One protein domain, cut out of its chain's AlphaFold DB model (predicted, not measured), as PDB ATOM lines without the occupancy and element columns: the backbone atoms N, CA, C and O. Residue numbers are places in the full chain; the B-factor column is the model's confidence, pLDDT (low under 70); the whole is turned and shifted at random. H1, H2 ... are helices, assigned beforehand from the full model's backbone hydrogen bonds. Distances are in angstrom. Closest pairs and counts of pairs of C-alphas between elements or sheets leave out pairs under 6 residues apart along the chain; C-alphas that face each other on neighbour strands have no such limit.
ATOM      1  N   SER A  41      54.183 -15.637  -5.264       75.00
ATOM      2  CA  SER A  41      54.417 -14.220  -4.993       75.00
ATOM      3  C   SER A  41      53.185 -13.392  -5.398       75.00
ATOM      4  O   SER A  41      52.808 -13.292  -6.567       75.00
ATOM      5  N   MET A  42      52.514 -12.795  -4.411       76.38
ATOM      6  CA  MET A  42      51.422 -11.838  -4.652       76.38
ATOM      7  C   MET A  42      51.938 -10.421  -4.926       76.38
ATOM      8  O   MET A  42      51.152  -9.557  -5.312       76.38
ATOM      9  N   ALA A  43      53.249 -10.194  -4.786       76.00
ATOM     10  CA  ALA A  43      53.895  -8.897  -4.960       76.00
ATOM     11  C   ALA A  43      53.516  -8.237  -6.292       76.00
ATOM     12  O   ALA A  43      53.033  -7.115  -6.296       76.00
ATOM     13  N   VAL A  44      53.597  -8.970  -7.409       77.06
ATOM     14  CA  VAL A  44      53.273  -8.433  -8.745       77.06
ATOM     15  C   VAL A  44      51.820  -7.951  -8.838       77.06
ATOM     16  O   VAL A  44      51.551  -6.860  -9.341       77.06
ATOM     17  N   LYS A  45      50.865  -8.733  -8.313       79.69
ATOM     18  CA  LYS A  45      49.444  -8.346  -8.301       79.69
ATOM     19  C   LYS A  45      49.210  -7.123  -7.419       79.69
ATOM     20  O   LYS A  45      48.433  -6.240  -7.781       79.69
ATOM     21  N   HIS A  46      49.887  -7.076  -6.274       79.88
ATOM     22  CA  HIS A  46      49.760  -5.982  -5.324       79.88
ATOM     23  C   HIS A  46      50.342  -4.680  -5.884       79.88
ATOM     24  O   HIS A  46      49.671  -3.652  -5.839       79.88
ATOM     25  N   THR A  47      51.514  -4.733  -6.520       85.94
ATOM     26  CA  THR A  47      52.137  -3.581  -7.185       85.94
ATOM     27  C   THR A  47      51.237  -3.006  -8.278       85.94
ATOM     28  O   THR A  47      51.019  -1.797  -8.314       85.94
ATOM     29  N   TYR A  48      50.642  -3.850  -9.129       86.81
ATOM     30  CA  TYR A  48      49.716  -3.375 -10.163       86.81
ATOM     31  C   TYR A  48      48.472  -2.698  -9.563       86.81
ATOM     32  O   TYR A  48      48.075  -1.610  -9.986       86.81
ATOM     33  N   SER A  49      47.879  -3.315  -8.535       85.94
ATOM     34  CA  SER A  49      46.724  -2.745  -7.833       85.94
ATOM     35  C   SER A  49      47.058  -1.412  -7.157       85.94
ATOM     36  O   SER A  49      46.235  -0.491  -7.151       85.94
ATOM     37  N   PHE A  50      48.268  -1.290  -6.610       89.19
ATOM     38  CA  PHE A  50      48.754  -0.068  -5.986       89.19
ATOM     39  C   PHE A  50      48.905   1.063  -7.010       89.19
ATOM     40  O   PHE A  50      48.315   2.124  -6.822       89.19
ATOM     41  N   ILE A  51      49.581   0.817  -8.139       91.69
ATOM     42  CA  ILE A  51      49.759   1.814  -9.213       91.69
ATOM     43  C   ILE A  51      48.405   2.317  -9.725       91.69
ATOM     44  O   ILE A  51      48.198   3.524  -9.864       91.69
ATOM     45  N   LYS A  52      47.453   1.404  -9.952       92.44
ATOM     46  CA  LYS A  52      46.097   1.769 -10.383       92.44
ATOM     47  C   LYS A  52      45.402   2.683  -9.371       92.44
ATOM     48  O   LYS A  52      44.736   3.641  -9.762       92.44
ATOM     49  N   SER A  53      45.556   2.391  -8.083       90.69
ATOM     50  CA  SER A  53      44.947   3.180  -7.008       90.69
ATOM     51  C   SER A  53      45.579   4.567  -6.912       90.69
ATOM     52  O   SER A  53      44.856   5.556  -6.868       90.69
ATOM     53  N   VAL A  54      46.909   4.654  -6.983       94.31
ATOM     54  CA  VAL A  54      47.645   5.928  -6.995       94.31
ATOM     55  C   VAL A  54      47.217   6.793  -8.177       94.31
ATOM     56  O   VAL A  54      46.883   7.961  -7.988       94.31
ATOM     57  N   CYS A  55      47.148   6.217  -9.379       94.25
ATOM     58  CA  CYS A  55      46.689   6.931 -10.568       94.25
ATOM     59  C   CYS A  55      45.269   7.484 -10.379       94.25
ATOM     60  O   CYS A  55      45.019   8.656 -10.653       94.25
ATOM     61  N   ARG A  56      44.353   6.680  -9.823       94.31
ATOM     62  CA  ARG A  56      42.984   7.125  -9.534       94.31
ATOM     63  C   ARG A  56      42.946   8.280  -8.535       94.31
ATOM     64  O   ARG A  56      42.180   9.220  -8.738       94.31
ATOM     65  N   THR A  57      43.766   8.230  -7.489       94.44
ATOM     66  CA  THR A  57      43.868   9.312  -6.502       94.44
ATOM     67  C   THR A  57      44.375  10.599  -7.143       94.44
ATOM     68  O   THR A  57      43.765  11.646  -6.952       94.44
ATOM     69  N   ILE A  58      45.435  10.522  -7.955       95.62
ATOM     70  CA  ILE A  58      45.992  11.683  -8.666       95.62
ATOM     71  C   ILE A  58      44.930  12.315  -9.565       95.62
ATOM     72  O   ILE A  58      44.706  13.520  -9.497       95.62
ATOM     73  N   VAL A  59      44.233  11.500 -10.360       95.94
ATOM     74  CA  VAL A  59      43.149  11.975 -11.229       95.94
ATOM     75  C   VAL A  59      42.057  12.663 -10.407       95.94
ATOM     76  O   VAL A  59      41.632  13.756 -10.766       95.94
ATOM     77  N   GLY A  60      41.644  12.087  -9.274       95.75
ATOM     78  CA  GLY A  60      40.658  12.703  -8.382       95.75
ATOM     79  C   GLY A  60      41.096  14.069  -7.844       95.75
ATOM     80  O   GLY A  60      40.317  15.019  -7.886       95.75
ATOM     81  N   VAL A  61      42.350  14.195  -7.403       95.94
ATOM     82  CA  VAL A  61      42.910  15.472  -6.928       95.94
ATOM     83  C   VAL A  61      42.935  16.511  -8.050       95.94
ATOM     84  O   VAL A  61      42.496  17.640  -7.843       95.94
ATOM     85  N   LEU A  62      43.381  16.127  -9.249       96.44
ATOM     86  CA  LEU A  62      43.379  17.013 -10.416       96.44
ATOM     87  C   LEU A  62      41.964  17.481 -10.771       96.44
ATOM     88  O   LEU A  62      41.770  18.663 -11.040       96.44
ATOM     89  N   PHE A  63      40.970  16.589 -10.717       96.25
ATOM     90  CA  PHE A  63      39.570  16.954 -10.944       96.25
ATOM     91  C   PHE A  63      39.055  17.965  -9.920       96.25
ATOM     92  O   PHE A  63      38.368  18.908 -10.303       96.25
ATOM     93  N   ILE A  64      39.399  17.807  -8.640       96.31
ATOM     94  CA  ILE A  64      38.999  18.753  -7.588       96.31
ATOM     95  C   ILE A  64      39.634  20.126  -7.831       96.31
ATOM     96  O   ILE A  64      38.940  21.140  -7.755       96.31
ATOM     97  N   LEU A  65      40.926  20.169  -8.166       95.69
ATOM     98  CA  LEU A  65      41.615  21.424  -8.478       95.69
ATOM     99  C   LEU A  65      41.016  22.102  -9.714       95.69
ATOM    100  O   LEU A  65      40.746  23.301  -9.687       95.69
ATOM    101  N   LEU A  66      40.758  21.336 -10.775       93.31
ATOM    102  CA  LEU A  66      40.155  21.857 -11.998       93.31
ATOM    103  C   LEU A  66      38.743  22.393 -11.740       93.31
ATOM    104  O   LEU A  66      38.396  23.470 -12.222       93.31
ATOM    105  N   ALA A  67      37.950  21.686 -10.933       94.44
ATOM    106  CA  ALA A  67      36.628  22.142 -10.519       94.44
ATOM    107  C   ALA A  67      36.708  23.444  -9.710       94.44
ATOM    108  O   ALA A  67      35.950  24.371  -9.982       94.44
ATOM    109  N   ALA A  68      37.650  23.553  -8.771       94.25
ATOM    110  CA  ALA A  68      37.850  24.773  -7.991       94.25
ATOM    111  C   ALA A  68      38.205  25.973  -8.887       94.25
ATOM    112  O   ALA A  68      37.576  27.025  -8.779       94.25
ATOM    113  N   ILE A  69      39.145  25.803  -9.824       91.69
ATOM    114  CA  ILE A  69      39.507  26.842 -10.804       91.69
ATOM    115  C   ILE A  69      38.296  27.211 -11.677       91.69
ATOM    116  O   ILE A  69      38.026  28.393 -11.907       91.69
ATOM    117  N   GLY A  70      37.522  26.217 -12.119       89.81
ATOM    118  CA  GLY A  70      36.298  26.433 -12.894       89.81
ATOM    119  C   GLY A  70      35.259  27.265 -12.137       89.81
ATOM    120  O   GLY A  70      34.710  28.217 -12.685       89.81
ATOM    121  N   VAL A  71      35.037  26.978 -10.853       93.06
ATOM    122  CA  VAL A  71      34.111  27.755 -10.012       93.06
ATOM    123  C   VAL A  71      34.618  29.183  -9.800       93.06
ATOM    124  O   VAL A  71      33.851  30.133  -9.947       93.06
ATOM    125  N   ILE A  72      35.909  29.362  -9.509       91.94
ATOM    126  CA  ILE A  72      36.505  30.691  -9.293       91.94
ATOM    127  C   ILE A  72      36.359  31.563 -10.548       91.94
ATOM    128  O   ILE A  72      35.954  32.721 -10.463       91.94
ATOM    129  N   THR A  73      36.639  31.008 -11.724       90.50
ATOM    130  CA  THR A  73      36.548  31.740 -13.000       90.50
ATOM    131  C   THR A  73      35.110  32.044 -13.415       90.50
ATOM    132  O   THR A  73      34.872  33.014 -14.133       90.50
ATOM    133  N   LEU A  74      34.135  31.268 -12.935       88.56
ATOM    134  CA  LEU A  74      32.718  31.569 -13.122       88.56
ATOM    135  C   LEU A  74      32.282  32.796 -12.306       88.56
ATOM    136  O   LEU A  74      31.506  33.612 -12.799       88.56
ATOM    137  N   ILE A  75      32.784  32.926 -11.074       93.62
ATOM    138  CA  ILE A  75      32.438  34.026 -10.162       93.62
ATOM    139  C   ILE A  75      33.149  35.324 -10.567       93.62
ATOM    140  O   ILE A  75      32.547  36.396 -10.517       93.62
ATOM    141  N   TYR A  76      34.413  35.237 -10.989       91.38
ATOM    142  CA  TYR A  76      35.247  36.399 -11.299       91.38
ATOM    143  C   TYR A  76      35.491  36.538 -12.814       91.38
ATOM    144  O   TYR A  76      36.359  35.853 -13.368       91.38
ATOM    145  N   PRO A  77      34.781  37.453 -13.505       85.31
ATOM    146  CA  PRO A  77      34.865  37.594 -14.961       85.31
ATOM    147  C   PRO A  77      36.239  38.066 -15.459       85.31
ATOM    148  O   PRO A  77      36.633  37.681 -16.558       85.31
ATOM    149  N   GLU A  78      36.975  38.830 -14.647       87.81
ATOM    150  CA  GLU A  78      38.366  39.249 -14.901       87.81
ATOM    151  C   GLU A  78      39.316  38.046 -15.024       87.81
ATOM    152  O   GLU A  78      40.174  37.982 -15.900       87.81
ATOM    153  N   LEU A  79      39.139  37.035 -14.166       88.69
ATOM    154  CA  LEU A  79      39.975  35.835 -14.195       88.69
ATOM    155  C   LEU A  79      39.659  34.977 -15.423       88.69
ATOM    156  O   LEU A  79      40.565  34.415 -16.035       88.69
ATOM    157  N   ARG A  80      38.383  34.907 -15.824       89.38
ATOM    158  CA  ARG A  80      37.939  34.158 -17.009       89.38
ATOM    159  C   ARG A  80      38.581  34.668 -18.297       89.38
ATOM    160  O   ARG A  80      39.028  33.860 -19.107       89.38
ATOM    161  N   THR A  81      38.598  35.983 -18.515       90.06
ATOM    162  CA  THR A  81      39.142  36.573 -19.750       90.06
ATOM    163  C   THR A  81      40.641  36.317 -19.873       90.06
ATOM    164  O   THR A  81      41.095  35.885 -20.935       90.06
ATOM    165  N   GLY A  82      41.391  36.481 -18.778       90.44
ATOM    166  CA  GLY A  82      42.812  36.137 -18.728       90.44
ATOM    167  C   GLY A  82      43.070  34.661 -19.045       90.44
ATOM    168  O   GLY A  82      43.932  34.343 -19.862       90.44
ATOM    169  N   LEU A  83      42.274  33.756 -18.468       89.62
ATOM    170  CA  LEU A  83      42.427  32.313 -18.670       89.62
ATOM    171  C   LEU A  83      42.134  31.894 -20.122       89.62
ATOM    172  O   LEU A  83      42.914  31.154 -20.715       89.62
ATOM    173  N   ILE A  84      41.061  32.415 -20.729       90.00
ATOM    174  CA  ILE A  84      40.718  32.145 -22.139       90.00
ATOM    175  C   ILE A  84      41.808  32.664 -23.084       90.00
ATOM    176  O   ILE A  84      42.145  31.984 -24.055       90.00
ATOM    177  N   SER A  85      42.375  33.839 -22.796       92.62
ATOM    178  CA  SER A  85      43.466  34.413 -23.591       92.62
ATOM    179  C   SER A  85      44.690  33.497 -23.598       92.62
ATOM    180  O   SER A  85      45.182  33.121 -24.660       92.62
ATOM    181  N   ILE A  86      45.122  33.045 -22.417       93.69
ATOM    182  CA  ILE A  86      46.255  32.122 -22.281       93.69
ATOM    183  C   ILE A  86      45.978  30.799 -23.007       93.69
ATOM    184  O   ILE A  86      46.828  30.334 -23.764       93.69
ATOM    185  N   LEU A  87      44.787  30.214 -22.833       91.38
ATOM    186  CA  LEU A  87      44.409  28.970 -23.516       91.38
ATOM    187  C   LEU A  87      44.425  29.115 -25.040       91.38
ATOM    188  O   LEU A  87      44.894  28.216 -25.734       91.38
ATOM    189  N   SER A  88      43.949  30.249 -25.552       91.81
ATOM    190  CA  SER A  88      43.950  30.545 -26.988       91.81
ATOM    191  C   SER A  88      45.373  30.682 -27.525       91.81
ATOM    192  O   SER A  88      45.681  30.141 -28.583       91.81
ATOM    193  N   THR A  89      46.259  31.347 -26.779       94.12
ATOM    194  CA  THR A  89      47.679  31.469 -27.135       94.12
ATOM    195  C   THR A  89      48.355  30.103 -27.197       94.12
ATOM    196  O   THR A  89      48.968  29.787 -28.210       94.12
ATOM    197  N   ILE A  90      48.173  29.262 -26.174       93.75
ATOM    198  CA  ILE A  90      48.740  27.904 -26.138       93.75
ATOM    199  C   ILE A  90      48.209  27.063 -27.304       93.75
ATOM    200  O   ILE A  90      48.973  26.367 -27.968       93.75
ATOM    201  N   TYR A  91      46.901  27.127 -27.577       92.88
ATOM    202  CA  TYR A  91      46.294  26.394 -28.686       92.88
ATOM    203  C   TYR A  91      46.873  26.821 -30.039       92.88
ATOM    204  O   TYR A  91      47.222  25.969 -30.856       92.88
ATOM    205  N   ASN A  92      47.011  28.129 -30.260       93.69
ATOM    206  CA  ASN A  92      47.595  28.665 -31.485       93.69
ATOM    207  C   ASN A  92      49.070  28.278 -31.625       93.69
ATOM    208  O   ASN A  92      49.495  27.921 -32.719       93.69
ATOM    209  N   GLU A  93      49.836  28.302 -30.533       92.50
ATOM    210  CA  GLU A  93      51.240  27.893 -30.527       92.50
ATOM    211  C   GLU A  93      51.374  26.410 -30.899       92.50
ATOM    212  O   GLU A  93      52.076  26.083 -31.854       92.50
ATOM    213  N   ILE A  94      50.594  25.526 -30.265       93.12
ATOM    214  CA  ILE A  94      50.561  24.093 -30.603       93.12
ATOM    215  C   ILE A  94      50.146  23.883 -32.064       93.12
ATOM    216  O   ILE A  94      50.801  23.131 -32.780       93.12
ATOM    217  N   SER A  95      49.087  24.555 -32.523       90.31
ATOM    218  CA  SER A  95      48.604  24.429 -33.902       90.31
ATOM    219  C   SER A  95      49.574  24.997 -34.937       90.31
ATOM    220  O   SER A  95      49.482  24.620 -36.097       90.31
ATOM    221  N   SER A  96      50.447  25.929 -34.554       88.94
ATOM    222  CA  SER A  96      51.483  26.473 -35.439       88.94
ATOM    223  C   SER A  96      52.734  25.595 -35.505       88.94
ATOM    224  O   SER A  96      53.514  25.712 -36.448       88.94
ATOM    225  N   MET A  97      52.938  24.739 -34.497       78.81
ATOM    226  CA  MET A  97      54.063  23.805 -34.417       78.81
ATOM    227  C   MET A  97      53.774  22.445 -35.072       78.81
ATOM    228  O   MET A  97      54.721  21.704 -35.337       78.81
ATOM    229  N   VAL A  98      52.498  22.108 -35.292       65.38
ATOM    230  CA  VAL A  98      52.034  20.903 -36.009       65.38
ATOM    231  C   VAL A  98      51.843  21.219 -37.485       65.38
ATOM    232  O   VAL A  98      52.313  20.405 -38.310       65.38
TER     233      VAL A  98
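AT A GLANCE: This is residues 41 to 98 of the 98 residues of an uncharacterized protein of Mogibacterium timidum (UniProt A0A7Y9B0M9). Two straight helices, a long one and a shorter one, meet at their ends in a corner and make a flat, open V. Residues 41 to 68 make the free part of the longer arm, and residues 84 to 98 that of the shorter. The printed part has 58 residues with two named helices, H1 then H2, and no named strand; the class is all helix. It is extended, with a radius of gyration of the C-alphas of 18.5 A and spans of 55 by 34 by 7 A.

IN THESE COORDINATES: H1, residues 43 to 75, begins at C-alpha 43 (53.895, -8.897, -4.960) and is 48.3 A long from first to last C-alpha. After a tight link of one residue, Tyr 76, H2 holds residues 77 to 97, 30.6 A, ending at C-alpha 97 (54.063, 23.805, -34.417).

HOW THE PARTS SIT: H1 and H2 touch only at the corner by their link, H1 with residues 72 to 74 alone and H2 with residues 79 to 80 alone. Their closest C-alphas, those of Thr 73 and Arg 80, are 4.9 A apart. They run opposite ways at a steep tilt of 55 degrees. In H1 and H2 every O i to N i+4 pair is within hydrogen-bond range.

THE WHOLE: The two C-alphas farthest apart, those of Ser 41 and Glu 78, are 56.7 A apart. The printed part has no cut and ends at the chain's last residue, Val 98, the one printed residue with pLDDT under 70.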